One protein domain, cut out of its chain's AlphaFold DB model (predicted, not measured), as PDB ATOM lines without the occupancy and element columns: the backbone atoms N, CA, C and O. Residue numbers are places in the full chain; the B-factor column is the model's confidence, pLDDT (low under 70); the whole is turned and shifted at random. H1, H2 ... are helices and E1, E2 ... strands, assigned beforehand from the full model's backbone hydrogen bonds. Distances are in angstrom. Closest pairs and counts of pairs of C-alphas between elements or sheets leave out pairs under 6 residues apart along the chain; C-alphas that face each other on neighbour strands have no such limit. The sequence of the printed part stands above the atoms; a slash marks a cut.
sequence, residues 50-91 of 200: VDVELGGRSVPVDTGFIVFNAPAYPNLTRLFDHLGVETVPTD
ATOM      1  N   VAL A  50     -16.896 -11.606 -27.683       90.81
ATOM      2  CA  VAL A  50     -16.998 -12.007 -26.278       90.81
ATOM      3  C   VAL A  50     -16.549 -13.449 -26.133       90.81
ATOM      4  O   VAL A  50     -16.911 -14.298 -26.941       90.81
ATOM      5  N   ASP A  51     -15.769 -13.730 -25.102       94.25
ATOM      6  CA  ASP A  51     -15.359 -15.092 -24.782       94.25
ATOM      7  C   ASP A  51     -16.475 -15.810 -24.011       94.25
ATOM      8  O   ASP A  51     -16.964 -15.316 -22.991       94.25
ATOM      9  N   VAL A  52     -16.890 -16.976 -24.507       94.88
ATOM     10  CA  VAL A  52     -17.932 -17.818 -23.906       94.88
ATOM     11  C   VAL A  52     -17.342 -19.166 -23.516       94.88
ATOM     12  O   VAL A  52     -16.681 -19.824 -24.315       94.88
ATOM     13  N   GLU A  53     -17.624 -19.617 -22.296       95.94
ATOM     14  CA  GLU A  53     -17.220 -20.943 -21.824       95.94
ATOM     15  C   GLU A  53     -18.159 -22.029 -22.364       95.94
ATOM     16  O   GLU A  53     -19.329 -22.112 -21.979       95.94
ATOM     17  N   LEU A  54     -17.639 -22.904 -23.227       93.25
ATOM     18  CA  LEU A  54     -18.360 -24.044 -23.787       93.25
ATOM     19  C   LEU A  54     -17.565 -25.335 -23.563       93.25
ATOM     20  O   LEU A  54     -16.492 -25.539 -24.130       93.25
ATOM     21  N   GLY A  55     -18.090 -26.229 -22.722       90.75
ATOM     22  CA  GLY A  55     -17.443 -27.516 -22.439       90.75
ATOM     23  C   GLY A  55     -16.052 -27.386 -21.801       90.75
ATOM     24  O   GLY A  55     -15.181 -28.211 -22.070       90.75
ATOM     25  N   GLY A  56     -15.834 -26.342 -20.990       93.19
ATOM     26  CA  GLY A  56     -14.549 -26.056 -20.337       93.19
ATOM     27  C   GLY A  56     -13.490 -25.441 -21.258       93.19
ATOM     28  O   GLY A  56     -12.300 -25.520 -20.954       93.19
ATOM     29  N   ARG A  57     -13.905 -24.891 -22.405       94.38
ATOM     30  CA  ARG A  57     -13.057 -24.117 -23.312       94.38
ATOM     31  C   ARG A  57     -13.657 -22.730 -23.494       94.38
ATOM     32  O   ARG A  57     -14.849 -22.623 -23.776       94.38
ATOM     33  N   SER A  58     -12.809 -21.711 -23.431       95.75
ATOM     34  CA  SER A  58     -13.158 -20.363 -23.868       95.75
ATOM     35  C   SER A  58     -13.229 -20.314 -25.397       95.75
ATOM     36  O   SER A  58     -12.284 -20.725 -26.081       95.75
ATOM     37  N   VAL A  59     -14.365 -19.867 -25.927       95.06
ATOM     38  CA  VAL A  59     -14.644 -19.725 -27.359       95.06
ATOM     39  C   VAL A  59     -14.991 -18.263 -27.653       95.06
ATOM     40  O   VAL A  59     -15.963 -17.765 -27.084       95.06
ATOM     41  N   PRO A  60     -14.260 -17.583 -28.554       92.44
ATOM     42  CA  PRO A  60     -14.605 -16.227 -28.962       92.44
ATOM     43  C   PRO A  60     -15.867 -16.239 -29.832       92.44
ATOM     44  O   PRO A  60     -15.966 -17.000 -30.797       92.44
ATOM     45  N   VAL A  61     -16.834 -15.386 -29.497       91.62
ATOM     46  CA  VAL A  61     -18.108 -15.233 -30.205       91.62
ATOM     47  C   VAL A  61     -18.307 -13.774 -30.589       91.62
ATOM     48  O   VAL A  61     -18.402 -12.892 -29.731       91.62
ATOM     49  N   ASP A  62     -18.416 -13.516 -31.887       90.75
ATOM     50  CA  ASP A  62     -18.748 -12.191 -32.395       90.75
ATOM     51  C   ASP A  62     -20.245 -11.905 -32.212       90.75
ATOM     52  O   ASP A  62     -21.104 -12.732 -32.506       90.75
ATOM     53  N   THR A  63     -20.563 -10.714 -31.710       88.12
ATOM     54  CA  THR A  63     -21.938 -10.311 -31.336       88.12
ATOM     55  C   THR A  63     -22.422  -9.054 -32.053       88.12
ATOM     56  O   THR A  63     -23.565  -8.646 -31.878       88.12
ATOM     57  N   GLY A  64     -21.559  -8.426 -32.850       84.25
ATOM     58  CA  GLY A  64     -21.902  -7.250 -33.645       84.25
ATOM     59  C   GLY A  64     -21.529  -7.454 -35.104       84.25
ATOM     60  O   GLY A  64     -22.311  -7.981 -35.888       84.25
ATOM     61  N   PHE A  65     -20.319  -7.049 -35.484       85.25
ATOM     62  CA  PHE A  65     -19.796  -7.336 -36.820       85.25
ATOM     63  C   PHE A  65     -19.245  -8.765 -36.892       85.25
ATOM     64  O   PHE A  65     -18.196  -9.032 -36.318       85.25
ATOM     65  N   ILE A  66     -19.961  -9.658 -37.581       88.25
ATOM     66  CA  ILE A  66     -19.667 -11.105 -37.614       88.25
ATOM     67  C   ILE A  66     -19.251 -11.571 -39.018       88.25
ATOM     68  O   ILE A  66     -18.471 -12.504 -39.172       88.25
ATOM     69  N   VAL A  67     -19.775 -10.930 -40.067       87.81
ATOM     70  CA  VAL A  67     -19.569 -11.357 -41.455       87.81
ATOM     71  C   VAL A  67     -19.417 -10.163 -42.388       87.81
ATOM     72  O   VAL A  67     -19.987  -9.095 -42.166       87.81
ATOM     73  N   PHE A  68     -18.660 -10.361 -43.463       86.12
ATOM     74  CA  PHE A  68     -18.538  -9.425 -44.572       86.12
ATOM     75  C   PHE A  68     -18.570 -10.188 -45.898       86.12
ATOM     76  O   PHE A  68     -18.312 -11.390 -45.938       86.12
ATOM     77  N   ASN A  69     -18.850  -9.485 -46.996       84.69
ATOM     78  CA  ASN A  69     -18.691 -10.035 -48.342       84.69
ATOM     79  C   ASN A  69     -17.608  -9.250 -49.097       84.69
ATOM     80  O   ASN A  69     -17.624  -8.023 -49.134       84.69
ATOM     81  N   ALA A  70     -16.633  -9.939 -49.687       86.12
ATOM     82  CA  ALA A  70     -15.511  -9.270 -50.351       86.12
ATOM     83  C   ALA A  70     -15.933  -8.276 -51.464       86.12
ATOM     84  O   ALA A  70     -15.343  -7.194 -51.526       86.12
ATOM     85  N   PRO A  71     -16.963  -8.551 -52.299       83.69
ATOM     86  CA  PRO A  71     -17.385  -7.618 -53.348       83.69
ATOM     87  C   PRO A  71     -17.900  -6.269 -52.829       83.69
ATOM     88  O   PRO A  71     -17.578  -5.235 -53.414       83.69
ATOM     89  N   ALA A  72     -18.664  -6.250 -51.731       81.69
ATOM     90  CA  ALA A  72     -19.188  -5.012 -51.153       81.69
ATOM     91  C   ALA A  72     -18.188  -4.307 -50.223       81.69
ATOM     92  O   ALA A  72     -18.363  -3.123 -49.934       81.69
ATOM     93  N   TYR A  73     -17.131  -4.995 -49.774       88.38
ATOM     94  CA  TYR A  73     -16.170  -4.474 -48.797       88.38
ATOM     95  C   TYR A  73     -14.705  -4.488 -49.289       88.38
ATOM     96  O   TYR A  73     -13.810  -4.885 -48.538       88.38
ATOM     97  N   PRO A  74     -14.390  -3.982 -50.500       90.69
ATOM     98  CA  PRO A  74     -13.056  -4.120 -51.091       90.69
ATOM     99  C   PRO A  74     -11.939  -3.462 -50.265       90.69
ATOM    100  O   PRO A  74     -10.810  -3.948 -50.240       90.69
ATOM    101  N   ASN A  75     -12.237  -2.359 -49.570       91.62
ATOM    102  CA  ASN A  75     -11.260  -1.686 -48.709       91.62
ATOM    103  C   ASN A  75     -10.990  -2.468 -47.418       91.62
ATOM    104  O   ASN A  75      -9.847  -2.520 -46.975       91.62
ATOM    105  N   LEU A  76     -12.021  -3.087 -46.833       91.00
ATOM    106  CA  LEU A  76     -11.868  -3.895 -45.624       91.00
ATOM    107  C   LEU A  76     -11.087  -5.174 -45.927       91.00
ATOM    108  O   LEU A  76     -10.171  -5.506 -45.187       91.00
ATOM    109  N   THR A  77     -11.387  -5.839 -47.047       92.56
ATOM    110  CA  THR A  77     -10.648  -7.028 -47.491       92.56
ATOM    111  C   THR A  77      -9.160  -6.721 -47.651       92.56
ATOM    112  O   THR A  77      -8.328  -7.403 -47.069       92.56
ATOM    113  N   ARG A  78      -8.815  -5.617 -48.327       92.38
ATOM    114  CA  ARG A  78      -7.412  -5.188 -48.461       92.38
ATOM    115  C   ARG A  78      -6.759  -4.826 -47.130       92.38
ATOM    116  O   ARG A  78      -5.555  -5.008 -46.981       92.38
ATOM    117  N   LEU A  79      -7.520  -4.276 -46.184       91.62
ATOM    118  CA  LEU A  79      -7.014  -3.989 -44.844       91.62
ATOM    119  C   LEU A  79      -6.691  -5.288 -44.097       91.62
ATOM    120  O   LEU A  79      -5.630  -5.375 -43.489       91.62
ATOM    121  N   PHE A  80      -7.560  -6.298 -44.173       92.81
ATOM    122  CA  PHE A  80      -7.292  -7.619 -43.603       92.81
ATOM    123  C   PHE A  80      -6.069  -8.274 -44.240       92.81
ATOM    124  O   PHE A  80      -5.185  -8.703 -43.501       92.81
ATOM    125  N   ASP A  81      -5.945  -8.234 -45.568       93.56
ATOM    126  CA  ASP A  81      -4.757  -8.731 -46.273       93.56
ATOM    127  C   ASP A  81      -3.481  -8.014 -45.805       93.56
ATOM    128  O   ASP A  81      -2.455  -8.642 -45.554       93.56
ATOM    129  N   HIS A  82      -3.543  -6.686 -45.653       92.50
ATOM    130  CA  HIS A  82      -2.411  -5.884 -45.196       92.50
ATOM    131  C   HIS A  82      -1.989  -6.215 -43.758       92.50
ATOM    132  O   HIS A  82      -0.799  -6.208 -43.446       92.50
ATOM    133  N   LEU A  83      -2.960  -6.493 -42.887       92.75
ATOM    134  CA  LEU A  83      -2.732  -6.841 -41.485       92.75
ATOM    135  C   LEU A  83      -2.442  -8.338 -41.274       92.75
ATOM    136  O   LEU A  83      -2.089  -8.722 -40.161       92.75
ATOM    137  N   GLY A  84      -2.578  -9.172 -42.310       95.06
ATOM    138  CA  GLY A  84      -2.446 -10.626 -42.206       95.06
ATOM    139  C   GLY A  84      -3.576 -11.284 -41.407       95.06
ATOM    140  O   GLY A  84      -3.342 -12.282 -40.730       95.06
ATOM    141  N   VAL A  85      -4.782 -10.708 -41.435       93.12
ATOM    142  CA  VAL A  85      -5.961 -11.258 -40.753       93.12
ATOM    143  C   VAL A  85      -6.550 -12.382 -41.599       93.12
ATOM    144  O   VAL A  85      -6.987 -12.157 -42.726       93.12
ATOM    145  N   GLU A  86      -6.578 -13.592 -41.048       91.25
ATOM    146  CA  GLU A  86      -7.188 -14.748 -41.704       91.25
ATOM    147  C   GLU A  86      -8.718 -14.640 -41.715       91.25
ATOM    148  O   GLU A  86      -9.343 -14.214 -40.744       91.25
ATOM    149  N   THR A  87      -9.333 -15.068 -42.818       90.56
ATOM    150  CA  THR A  87     -10.791 -15.111 -42.971       90.56
ATOM    151  C   THR A  87     -11.231 -16.516 -43.344       90.56
ATOM    152  O   THR A  87     -10.598 -17.157 -44.185       90.56
ATOM    153  N   VAL A  88     -12.341 -16.975 -42.772       89.50
ATOM    154  CA  VAL A  88     -12.903 -18.300 -43.050       89.50
ATOM    155  C   VAL A  88     -14.160 -18.151 -43.911       89.50
ATOM    156  O   VAL A  88     -15.042 -17.370 -43.548       89.50
ATOM    157  N   PRO A  89     -14.279 -18.879 -45.037       88.38
ATOM    158  CA  PRO A  89     -15.522 -18.924 -45.799       88.38
ATOM    159  C   PRO A  89     -16.666 -19.456 -44.934       88.38
ATOM    160  O   PRO A  89     -16.533 -20.502 -44.300       88.38
ATOM    161  N   THR A  90     -17.798 -18.756 -44.940       83.88
ATOM    162  CA  THR A  90     -19.018 -19.170 -44.244       83.88
ATOM    163  C   THR A  90     -20.188 -19.215 -45.221       83.88
ATOM    164  O   THR A  90     -20.263 -18.395 -46.139       83.88
ATOM    165  N   ASP A  91     -21.078 -20.188 -45.041       79.69
ATOM    166  CA  ASP A  91     -22.309 -20.297 -45.820       79.69
ATOM    167  C   ASP A  91     -23.390 -19.418 -45.182       79.69
ATOM    168  O   ASP A  91     -23.844 -19.672 -44.063       79.69
TER     169      ASP A  91
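What this domain is: This is residues 50 to 91 of the 200 residues of the protein "Protoporphyrinogen oxidase" of Methylobrevis pamukkalensis (UniProt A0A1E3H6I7). A two-stranded antiparallel hairpin, E1 and E2, makes one end of an elongated, open shape, and a single helix, H1, lies toward the other end, with the long link of residues 63 to 73 between them. After H1, the tail of residues 84 to 91 folds back toward the middle of the long axis. The printed part has 42 residues, with two named strands and then one named helix in the order E1, E2, H1; the class is mixed, helices and strands. It is only just loose, close to extended, with a radius of gyration of the C-alphas of 13.2 A, and its C-alphas span 37 by 21 by 17 A.

How they stand to each other: The sheet has the order E1, residues 50 to 54, then E2, residues 57 to 62. These antiparallel neighbours form a hairpin, with 141 degrees between their N-to-C directions. The C-alphas of Asp 51 and Pro 60 face each other at 4.4 A. Within hydrogen-bond range are N 52 and O 59, 2.9 A apart, and N 61 and O 50, 2.8 A apart. H1, residues 74 to 83, is apart from E1. In H1 every O i to N i+4 pair is within hydrogen-bond range. Residues 79 to 84, of which 79 to 83 belong to H1, stand free.

Where its parts are: E1 begins at C-alpha 50, (-16.998, -12.007, -26.278), and measures 12.4 A from first to last C-alpha. E2, the longest strand by residues, measures 16.0 A and ends at C-alpha 62, (-18.748, -12.191, -32.395). H1 measures 14.4 A and ends at C-alpha 83, (-2.732, -6.841, -41.485).

The domain as a whole: The two C-alphas farthest apart are those of Gly 56 and Pro 71, 37.9 A. The link from E1 to E2 is tight, with 2 residues, and that from E2 to H1 is long, with 11. The printed part has no cut. The mean pLDDT of the printed part is 90.2, and no printed residue is under 70.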